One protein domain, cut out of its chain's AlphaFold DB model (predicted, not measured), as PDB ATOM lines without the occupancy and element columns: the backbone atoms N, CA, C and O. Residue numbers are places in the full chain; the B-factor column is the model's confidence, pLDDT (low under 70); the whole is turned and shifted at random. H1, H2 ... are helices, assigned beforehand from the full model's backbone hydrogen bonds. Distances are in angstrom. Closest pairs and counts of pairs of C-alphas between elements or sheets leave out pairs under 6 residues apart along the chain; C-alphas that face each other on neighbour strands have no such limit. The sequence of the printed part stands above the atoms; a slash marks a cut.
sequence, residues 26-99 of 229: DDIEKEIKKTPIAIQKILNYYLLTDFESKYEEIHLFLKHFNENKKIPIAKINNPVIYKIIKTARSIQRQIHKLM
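Overview. This is residues 26 to 99 of the 229 residues of the protein "DUF4130 domain-containing protein" of Candidatus Hydrogenedentes bacterium (UniProt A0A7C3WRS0). Helices H1, H2 and H3 make a small triangle, and the longest helix, H4, crosses H2 and sticks out with residues 93 to 99. There are 74 printed residues with four named helices, H1 to H4 in order: all helix, compact, radius of gyration of the C-alphas 12.0 A, spans 36 by 28 by 21 A.

Arrangement. Start at H1, residues 26 to 34, in a helical hairpin with H2, residues 37 to 46; the closest C-alphas, Ile 32 and Gln 40, are 5.7 A apart. H3, residues 54 to 67, only just touches H1, with 3 pairs of C-alphas within 8 A. H4, residues 79 to 99, touches H2 about perpendicular at 80 degrees, closest C-alphas Tyr 45 and Ala 88, 5.1 A. In these four helices every O i to N i+4 pair is within hydrogen-bond range.

Along the chain. Find C-alpha 26 at (37.722, 170.917, -17.942), where H1 begins; H3 runs 19.9 A, and H4 30.3 A to C-alpha 99 at (29.679, 193.467, -0.198).

Size, cuts and confidence. The farthest C-alphas, Glu 67 and Met 99, are 37.1 A apart. The printed part has no cut, the H3 to H4 link is long, and no printed residue is under pLDDT 70.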
ATOM      1  N   ASP A  26      36.500 170.316 -17.417       80.56
ATOM      2  CA  ASP A  26      37.722 170.917 -17.942       80.56
ATOM      3  C   ASP A  26      37.554 171.414 -19.381       80.56
ATOM      4  O   ASP A  26      38.153 172.418 -19.774       80.56
ATOM      5  N   ASP A  27      36.728 170.740 -20.179       84.06
ATOM      6  CA  ASP A  27      36.507 171.117 -21.571       84.06
ATOM      7  C   ASP A  27      35.583 172.328 -21.676       84.06
ATOM      8  O   ASP A  27      35.908 173.272 -22.402       84.06
ATOM      9  N   ILE A  28      34.527 172.396 -20.856       85.81
ATOM     10  CA  ILE A  28      33.705 173.611 -20.737       85.81
ATOM     11  C   ILE A  28      34.557 174.796 -20.283       85.81
ATOM     12  O   ILE A  28      34.455 175.882 -20.852       85.81
ATOM     13  N   GLU A  29      35.425 174.621 -19.286       85.19
ATOM     14  CA  GLU A  29      36.280 175.712 -18.814       85.19
ATOM     15  C   GLU A  29      37.233 176.224 -19.900       85.19
ATOM     16  O   GLU A  29      37.431 177.439 -20.043       85.19
ATOM     17  N   LYS A  30      37.803 175.322 -20.709       88.56
ATOM     18  CA  LYS A  30      38.618 175.699 -21.874       88.56
ATOM     19  C   LYS A  30      37.789 176.441 -22.917       88.56
ATOM     20  O   LYS A  30      38.278 177.422 -23.476       88.56
ATOM     21  N   GLU A  31      36.562 176.007 -23.192       90.38
ATOM     22  CA  GLU A  31      35.676 176.693 -24.135       90.38
ATOM     23  C   GLU A  31      35.295 178.092 -23.652       90.38
ATOM     24  O   GLU A  31      35.409 179.053 -24.415       90.38
ATOM     25  N   ILE A  32      34.944 178.242 -22.373       90.81
ATOM     26  CA  ILE A  32      34.634 179.535 -21.753       90.81
ATOM     27  C   ILE A  32      35.802 180.512 -21.936       90.81
ATOM     28  O   ILE A  32      35.581 181.666 -22.314       90.81
ATOM     29  N   LYS A  33      37.049 180.063 -21.735       90.69
ATOM     30  CA  LYS A  33      38.257 180.893 -21.910       90.69
ATOM     31  C   LYS A  33      38.465 181.392 -23.344       90.69
ATOM     32  O   LYS A  33      39.115 182.416 -23.524       90.69
ATOM     33  N   LYS A  34      37.915 180.711 -24.355       91.19
ATOM     34  CA  LYS A  34      37.990 181.128 -25.769       91.19
ATOM     35  C   LYS A  34      36.943 182.187 -26.136       91.19
ATOM     36  O   LYS A  34      37.018 182.767 -27.219       91.19
ATOM     37  N   THR A  35      35.948 182.427 -25.281       90.06
ATOM     38  CA  THR A  35      34.883 183.408 -25.544       90.06
ATOM     39  C   THR A  35      35.319 184.846 -25.232       90.06
ATOM     40  O   THR A  35      36.247 185.058 -24.451       90.06
ATOM     41  N   PRO A  36      34.647 185.872 -25.792       92.12
ATOM     42  CA  PRO A  36      34.899 187.261 -25.412       92.12
ATOM     43  C   PRO A  36      34.707 187.493 -23.905       92.12
ATOM     44  O   PRO A  36      33.774 186.954 -23.311       92.12
ATOM     45  N   ILE A  37      35.504 188.387 -23.307       90.06
ATOM     46  CA  ILE A  37      35.499 188.683 -21.857       90.06
ATOM     47  C   ILE A  37      34.092 188.933 -21.288       90.06
ATOM     48  O   ILE A  37      33.786 188.524 -20.167       90.06
ATOM     49  N   ALA A  38      33.216 189.607 -22.038       89.94
ATOM     50  CA  ALA A  38      31.845 189.862 -21.598       89.94
ATOM     51  C   ALA A  38      31.034 188.566 -21.414       89.94
ATOM     52  O   ALA A  38      30.323 188.428 -20.420       89.94
ATOM     53  N   ILE A  39      31.169 187.611 -22.338       92.25
ATOM     54  CA  ILE A  39      30.512 186.300 -22.275       92.25
ATOM     55  C   ILE A  39      31.147 185.449 -21.182       92.25
ATOM     56  O   ILE A  39      30.433 184.888 -20.352       92.25
ATOM     57  N   GLN A  40      32.477 185.452 -21.108       91.94
ATOM     58  CA  GLN A  40      33.222 184.757 -20.068       91.94
ATOM     59  C   GLN A  40      32.737 185.154 -18.665       91.94
ATOM     60  O   GLN A  40      32.459 184.294 -17.835       91.94
ATOM     61  N   LYS A  41      32.553 186.458 -18.406       90.00
ATOM     62  CA  LYS A  41      32.014 186.958 -17.130       90.00
ATOM     63  C   LYS A  41      30.613 186.420 -16.833       90.00
ATOM     64  O   LYS A  41      30.347 186.040 -15.697       90.00
ATOM     65  N   ILE A  42      29.725 186.387 -17.829       93.81
ATOM     66  CA  ILE A  42      28.353 185.877 -17.668       93.81
ATOM     67  C   ILE A  42      28.380 184.398 -17.276       93.81
ATOM     68  O   ILE A  42      27.726 184.015 -16.306       93.81
ATOM     69  N   LEU A  43      29.161 183.588 -17.993       94.38
ATOM     70  CA  LEU A  43      29.263 182.148 -17.750       94.38
ATOM     71  C   LEU A  43      29.938 181.849 -16.407       94.38
ATOM     72  O   LEU A  43      29.436 181.024 -15.650       94.38
ATOM     73  N   ASN A  44      30.983 182.596 -16.042       92.81
ATOM     74  CA  ASN A  44      31.633 182.472 -14.736       92.81
ATOM     75  C   ASN A  44      30.678 182.782 -13.578       92.81
ATOM     76  O   ASN A  44      30.698 182.082 -12.570       92.81
ATOM     77  N   TYR A  45      29.814 183.797 -13.707       93.69
ATOM     78  CA  TYR A  45      28.765 184.011 -12.709       93.69
ATOM     79  C   TYR A  45      27.774 182.852 -12.690       93.69
ATOM     80  O   TYR A  45      27.404 182.406 -11.611       93.69
ATOM     81  N   TYR A  46      27.359 182.343 -13.851       95.25
ATOM     82  CA  TYR A  46      26.415 181.228 -13.927       95.25
ATOM     83  C   TYR A  46      26.943 179.939 -13.279       95.25
ATOM     84  O   TYR A  46      26.181 179.223 -12.628       95.25
ATOM     85  N   LEU A  47      28.251 179.682 -13.358       92.94
ATOM     86  CA  LEU A  47      28.901 178.544 -12.696       92.94
ATOM     87  C   LEU A  47      28.755 178.550 -11.164       92.94
ATOM     88  O   LEU A  47      28.844 177.487 -10.545       92.94
ATOM     89  N   LEU A  48      28.469 179.710 -10.555       92.00
ATOM     90  CA  LEU A  48      28.206 179.859  -9.116       92.00
ATOM     91  C   LEU A  48      26.810 179.365  -8.692       92.00
ATOM     92  O   LEU A  48      26.452 179.454  -7.515       92.00
ATOM     93  N   THR A  49      25.998 178.880  -9.631       94.06
ATOM     94  CA  THR A  49      24.736 178.198  -9.326       94.06
ATOM     95  C   THR A  49      24.985 176.776  -8.817       94.06
ATOM     96  O   THR A  49      25.979 176.132  -9.166       94.06
ATOM     97  N   ASP A  50      24.044 176.269  -8.022       89.69
ATOM     98  CA  ASP A  50      24.030 174.869  -7.573       89.69
ATOM     99  C   ASP A  50      23.159 173.982  -8.484       89.69
ATOM    100  O   ASP A  50      22.759 172.896  -8.083       89.69
ATOM    101  N   PHE A  51      22.809 174.445  -9.690       89.81
ATOM    102  CA  PHE A  51      22.023 173.641 -10.624       89.81
ATOM    103  C   PHE A  51      22.862 172.477 -11.151       89.81
ATOM    104  O   PHE A  51      23.987 172.691 -11.608       89.81
ATOM    105  N   GLU A  52      22.303 171.268 -11.118       88.00
ATOM    106  CA  GLU A  52      22.946 170.067 -11.667       88.00
ATOM    107  C   GLU A  52      23.189 170.227 -13.171       88.00
ATOM    108  O   GLU A  52      24.307 170.025 -13.631       88.00
ATOM    109  N   SER A  53      22.191 170.752 -13.892       89.25
ATOM    110  CA  SER A  53      22.206 170.981 -15.343       89.25
ATOM    111  C   SER A  53      23.075 172.155 -15.817       89.25
ATOM    112  O   SER A  53      22.987 172.579 -16.974       89.25
ATOM    113  N   LYS A  54      23.850 172.802 -14.932       91.50
ATOM    114  CA  LYS A  54      24.514 174.070 -15.280       91.50
ATOM    115  C   LYS A  54      25.543 173.915 -16.396       91.50
ATOM    116  O   LYS A  54      25.729 174.856 -17.163       91.50
ATOM    117  N   TYR A  55      26.204 172.765 -16.485       90.50
ATOM    118  CA  TYR A  55      27.237 172.505 -17.483       90.50
ATOM    119  C   TYR A  55      26.621 172.253 -18.863       90.50
ATOM    120  O   TYR A  55      27.059 172.841 -19.849       90.50
ATOM    121  N   GLU A  56      25.532 171.492 -18.917       90.50
ATOM    122  CA  GLU A  56      24.726 171.235 -20.109       90.50
ATOM    123  C   GLU A  56      24.124 172.538 -20.642       90.50
ATOM    124  O   GLU A  56      24.186 172.832 -21.835       90.50
ATOM    125  N   GLU A  57      23.595 173.377 -19.751       92.56
ATOM    126  CA  GLU A  57      23.045 174.677 -20.125       92.56
ATOM    127  C   GLU A  57      24.117 175.636 -20.654       92.56
ATOM    128  O   GLU A  57      23.861 176.373 -21.609       92.56
ATOM    129  N   ILE A  58      25.327 175.611 -20.085       93.69
ATOM    130  CA  ILE A  58      26.472 176.367 -20.610       93.69
ATOM    131  C   ILE A  58      26.887 175.835 -21.982       93.69
ATOM    132  O   ILE A  58      27.143 176.630 -22.885       93.69
ATOM    133  N   HIS A  59      26.929 174.520 -22.172       92.00
ATOM    134  CA  HIS A  59      27.264 173.935 -23.464       92.00
ATOM    135  C   HIS A  59      26.253 174.347 -24.547       92.00
ATOM    136  O   HIS A  59      26.640 174.842 -25.608       92.00
ATOM    137  N   LEU A  60      24.951 174.265 -24.251       91.75
ATOM    138  CA  LEU A  60      23.889 174.750 -25.141       91.75
ATOM    139  C   LEU A  60      24.014 176.252 -25.420       91.75
ATOM    140  O   LEU A  60      23.858 176.690 -26.561       91.75
ATOM    141  N   PHE A  61      24.336 177.047 -24.397       93.69
ATOM    142  CA  PHE A  61      24.609 178.472 -24.560       93.69
ATOM    143  C   PHE A  61      25.752 178.712 -25.545       93.69
ATOM    144  O   PHE A  61      25.616 179.533 -26.451       93.69
ATOM    145  N   LEU A  62      26.875 178.013 -25.374       92.62
ATOM    146  CA  LEU A  62      28.067 178.167 -26.205       92.62
ATOM    147  C   LEU A  62      27.799 177.736 -27.646       92.62
ATOM    148  O   LEU A  62      28.184 178.459 -28.566       92.62
ATOM    149  N   LYS A  63      27.081 176.627 -27.851       91.56
ATOM    150  CA  LYS A  63      26.634 176.175 -29.172       91.56
ATOM    151  C   LYS A  63      25.825 177.262 -29.883       91.56
ATOM    152  O   LYS A  63      26.221 177.719 -30.954       91.56
ATOM    153  N   HIS A  64      24.764 177.758 -29.250       90.19
ATOM    154  CA  HIS A  64      23.911 178.787 -29.846       90.19
ATOM    155  C   HIS A  64      24.619 180.131 -30.031       90.19
ATOM    156  O   HIS A  64      24.374 180.829 -31.016       90.19
ATOM    157  N   PHE A  65      25.517 180.501 -29.119       90.50
ATOM    158  CA  PHE A  65      26.360 181.681 -29.279       90.50
ATOM    159  C   PHE A  65      27.292 181.545 -30.491       90.50
ATOM    160  O   PHE A  65      27.428 182.485 -31.273       90.50
ATOM    161  N   ASN A  66      27.894 180.370 -30.684       90.06
ATOM    162  CA  ASN A  66      28.790 180.100 -31.803       90.06
ATOM    163  C   ASN A  66      28.064 180.067 -33.155       90.06
ATOM    164  O   ASN A  66      28.613 180.564 -34.138       90.06
ATOM    165  N   GLU A  67      26.833 179.558 -33.196       89.62
ATOM    166  CA  GLU A  67      25.953 179.607 -34.375       89.62
ATOM    167  C   GLU A  67      25.570 181.055 -34.749       89.62
ATOM    168  O   GLU A  67      25.351 181.364 -35.916       89.62
ATOM    169  N   ASN A  68      25.545 181.967 -33.771       86.75
ATOM    170  CA  ASN A  68      25.014 183.326 -33.915       86.75
ATOM    171  C   ASN A  68      26.043 184.430 -33.607       86.75
ATOM    172  O   ASN A  68      25.664 185.517 -33.174       86.75
ATOM    173  N   LYS A  69      27.345 184.207 -33.856       82.50
ATOM    174  CA  LYS A  69      28.439 185.135 -33.466       82.50
ATOM    175  C   LYS A  69      28.267 186.593 -33.914       82.50
ATOM    176  O   LYS A  69      28.820 187.490 -33.286       82.50
ATOM    177  N   LYS A  70      27.539 186.837 -35.009       83.75
ATOM    178  CA  LYS A  70      27.291 188.185 -35.555       83.75
ATOM    179  C   LYS A  70      26.160 188.932 -34.838       83.75
ATOM    180  O   LYS A  70      26.024 190.140 -35.008       83.75
ATOM    181  N   ILE A  71      25.341 188.231 -34.056       85.38
ATOM    182  CA  ILE A  71      24.186 188.790 -33.357       85.38
ATOM    183  C   ILE A  71      24.608 189.123 -31.921       85.38
ATOM    184  O   ILE A  71      25.156 188.265 -31.227       85.38
ATOM    185  N   PRO A  72      24.340 190.343 -31.423       84.38
ATOM    186  CA  PRO A  72      24.549 190.650 -30.015       84.38
ATOM    187  C   PRO A  72      23.799 189.652 -29.129       84.38
ATOM    188  O   PRO A  72      22.606 189.441 -29.331       84.38
ATOM    189  N   ILE A  73      24.460 189.102 -28.105       84.94
ATOM    190  CA  ILE A  73      23.889 188.053 -27.237       84.94
ATOM    191  C   ILE A  73      22.508 188.427 -26.665       84.94
ATOM    192  O   ILE A  73      21.630 187.584 -26.539       84.94
ATOM    193  N   ALA A  74      22.284 189.715 -26.378       80.19
ATOM    194  CA  ALA A  74      21.021 190.232 -25.853       80.19
ATOM    195  C   ALA A  74      19.847 190.169 -26.850       80.19
ATOM    196  O   ALA A  74      18.700 190.299 -26.433       80.19
ATOM    197  N   LYS A  75      20.130 190.010 -28.148       85.88
ATOM    198  CA  LYS A  75      19.142 189.907 -29.231       85.88
ATOM    199  C   LYS A  75      18.919 188.468 -29.700       85.88
ATOM    200  O   LYS A  75      18.053 188.247 -30.540       85.88
ATOM    201  N   ILE A  76      19.681 187.498 -29.191       86.62
ATOM    202  CA  ILE A  76      19.477 186.094 -29.550       86.62
ATOM    203  C   ILE A  76      18.227 185.596 -28.824       86.62
ATOM    204  O   ILE A  76      18.193 185.531 -27.594       86.62
ATOM    205  N   ASN A  77      17.193 185.248 -29.592       87.25
ATOM    206  CA  ASN A  77      15.933 184.748 -29.053       87.25
ATOM    207  C   ASN A  77      16.051 183.261 -28.701       87.25
ATOM    208  O   ASN A  77      15.605 182.389 -29.442       87.25
ATOM    209  N   ASN A  78      16.711 182.973 -27.581       90.75
ATOM    210  CA  ASN A  78      16.848 181.622 -27.063       90.75
ATOM    211  C   ASN A  78      16.592 181.608 -25.543       90.75
ATOM    212  O   ASN A  78      17.207 182.393 -24.809       90.75
ATOM    213  N   PRO A  79      15.711 180.719 -25.047       91.31
ATOM    214  CA  PRO A  79      15.334 180.689 -23.636       91.31
ATOM    215  C   PRO A  79      16.508 180.346 -22.707       91.31
ATOM    216  O   PRO A  79      16.587 180.903 -21.611       91.31
ATOM    217  N   VAL A  80      17.447 179.497 -23.142       92.50
ATOM    218  CA  VAL A  80      18.644 179.121 -22.367       92.50
ATOM    219  C   VAL A  80      19.578 180.320 -22.216       92.50
ATOM    220  O   VAL A  80      20.001 180.648 -21.106       92.50
ATOM    221  N   ILE A  81      19.822 181.051 -23.311       93.06
ATOM    222  CA  ILE A  81      20.633 182.280 -23.289       93.06
ATOM    223  C   ILE A  81      20.023 183.310 -22.340       93.06
ATOM    224  O   ILE A  81      20.715 183.858 -21.477       93.06
ATOM    225  N   TYR A  82      18.714 183.543 -22.446       93.44
ATOM    226  CA  TYR A  82      18.017 184.479 -21.572       93.44
ATOM    227  C   TYR A  82      18.087 184.063 -20.096       93.44
ATOM    228  O   TYR A  82      18.397 184.898 -19.238       93.44
ATOM    229  N   LYS A  83      17.852 182.778 -19.793       94.56
ATOM    230  CA  LYS A  83      17.947 182.218 -18.436       94.56
ATOM    231  C   LYS A  83      19.329 182.472 -17.837       94.56
ATOM    232  O   LYS A  83      19.414 183.023 -16.735       94.56
ATOM    233  N   ILE A  84      20.396 182.138 -18.561       95.12
ATOM    234  CA  ILE A  84      21.780 182.297 -18.093       95.12
ATOM    235  C   ILE A  84      22.108 183.769 -17.837       95.12
ATOM    236  O   ILE A  84      22.559 184.114 -16.743       95.12
ATOM    237  N   ILE A  85      21.806 184.668 -18.782       94.81
ATOM    238  CA  ILE A  85      22.072 186.109 -18.626       94.81
ATOM    239  C   ILE A  85      21.311 186.683 -17.427       94.81
ATOM    240  O   ILE A  85      21.876 187.425 -16.615       94.81
ATOM    241  N   LYS A  86      20.021 186.356 -17.295       95.56
ATOM    242  CA  LYS A  86      19.182 186.828 -16.186       95.56
ATOM    243  C   LYS A  86      19.711 186.327 -14.841       95.56
ATOM    244  O   LYS A  86      19.753 187.097 -13.878       95.56
ATOM    245  N   THR A  87      20.144 185.071 -14.785       95.88
ATOM    246  CA  THR A  87      20.676 184.441 -13.571       95.88
ATOM    247  C   THR A  87      22.017 185.052 -13.181       95.88
ATOM    248  O   THR A  87      22.162 185.502 -12.047       95.88
ATOM    249  N   ALA A  88      22.944 185.210 -14.129       95.56
ATOM    250  CA  ALA A  88      24.226 185.876 -13.910       95.56
ATOM    251  C   ALA A  88      24.057 187.308 -13.362       95.56
ATOM    252  O   ALA A  88      24.708 187.689 -12.390       95.56
ATOM    253  N   ARG A  89      23.111 188.088 -13.908       95.44
ATOM    254  CA  ARG A  89      22.766 189.424 -13.380       95.44
ATOM    255  C   ARG A  89      22.187 189.369 -11.965       95.44
ATOM    256  O   ARG A  89      22.404 190.280 -11.168       95.44
ATOM    257  N   SER A  90      21.413 188.335 -11.642       95.56
ATOM    258  CA  SER A  90      20.900 188.128 -10.284       95.56
ATOM    259  C   SER A  90      22.038 187.868  -9.295       95.56
ATOM    260  O   SER A  90      22.116 188.539  -8.266       95.56
ATOM    261  N   ILE A  91      22.965 186.979  -9.664       95.00
ATOM    262  CA  ILE A  91      24.163 186.630  -8.890       95.00
ATOM    263  C   ILE A  91      25.020 187.870  -8.637       95.00
ATOM    264  O   ILE A  91      25.341 188.176  -7.491       95.00
ATOM    265  N   GLN A  92      25.312 188.642  -9.684       93.44
ATOM    266  CA  GLN A  92      26.089 189.876  -9.573       93.44
ATOM    267  C   GLN A  92      25.453 190.875  -8.594       93.44
ATOM    268  O   GLN A  92      26.145 191.452  -7.756       93.44
ATOM    269  N   ARG A  93      24.127 191.062  -8.660       93.62
ATOM    270  CA  ARG A  93      23.407 191.941  -7.726       93.62
ATOM    271  C   ARG A  93      23.461 191.425  -6.290       93.62
ATOM    272  O   ARG A  93      23.582 192.235  -5.378       93.62
ATOM    273  N   GLN A  94      23.374 190.111  -6.077       93.31
ATOM    274  CA  GLN A  94      23.474 189.526  -4.737       93.31
ATOM    275  C   GLN A  94      24.878 189.699  -4.150       93.31
ATOM    276  O   GLN A  94      24.987 190.094  -2.993       93.31
ATOM    277  N   ILE A  95      25.928 189.505  -4.959       93.56
ATOM    278  CA  ILE A  95      27.319 189.788  -4.573       93.56
ATOM    279  C   ILE A  95      27.464 191.252  -4.159       93.56
ATOM    280  O   ILE A  95      27.908 191.528  -3.051       93.56
ATOM    281  N   HIS A  96      27.034 192.189  -5.012       92.75
ATOM    282  CA  HIS A  96      27.170 193.619  -4.732       92.75
ATOM    283  C   HIS A  96      26.407 194.048  -3.471       92.75
ATOM    284  O   HIS A  96      26.918 194.829  -2.675       92.75
ATOM    285  N   LYS A  97      25.206 193.497  -3.238       93.12
ATOM    286  CA  LYS A  97      24.472 193.727  -1.986       93.12
ATOM    287  C   LYS A  97      25.250 193.216  -0.778       93.12
ATOM    288  O   LYS A  97      25.398 193.944   0.196       93.12
ATOM    289  N   LEU A  98      25.754 191.985  -0.832       94.00
ATOM    290  CA  LEU A  98      26.465 191.395   0.298       94.00
ATOM    291  C   LEU A  98      27.816 192.059   0.567       94.00
ATOM    292  O   LEU A  98      28.185 192.155   1.726       94.00
ATOM    293  N   MET A  99      28.490 192.630  -0.433       94.38
ATOM    294  CA  MET A  99      29.679 193.467  -0.198       94.38
ATOM    295  C   MET A  99      29.398 194.645   0.756       94.38
ATOM    296  O   MET A  99      30.264 194.995   1.548       94.38
TER     297      MET A  99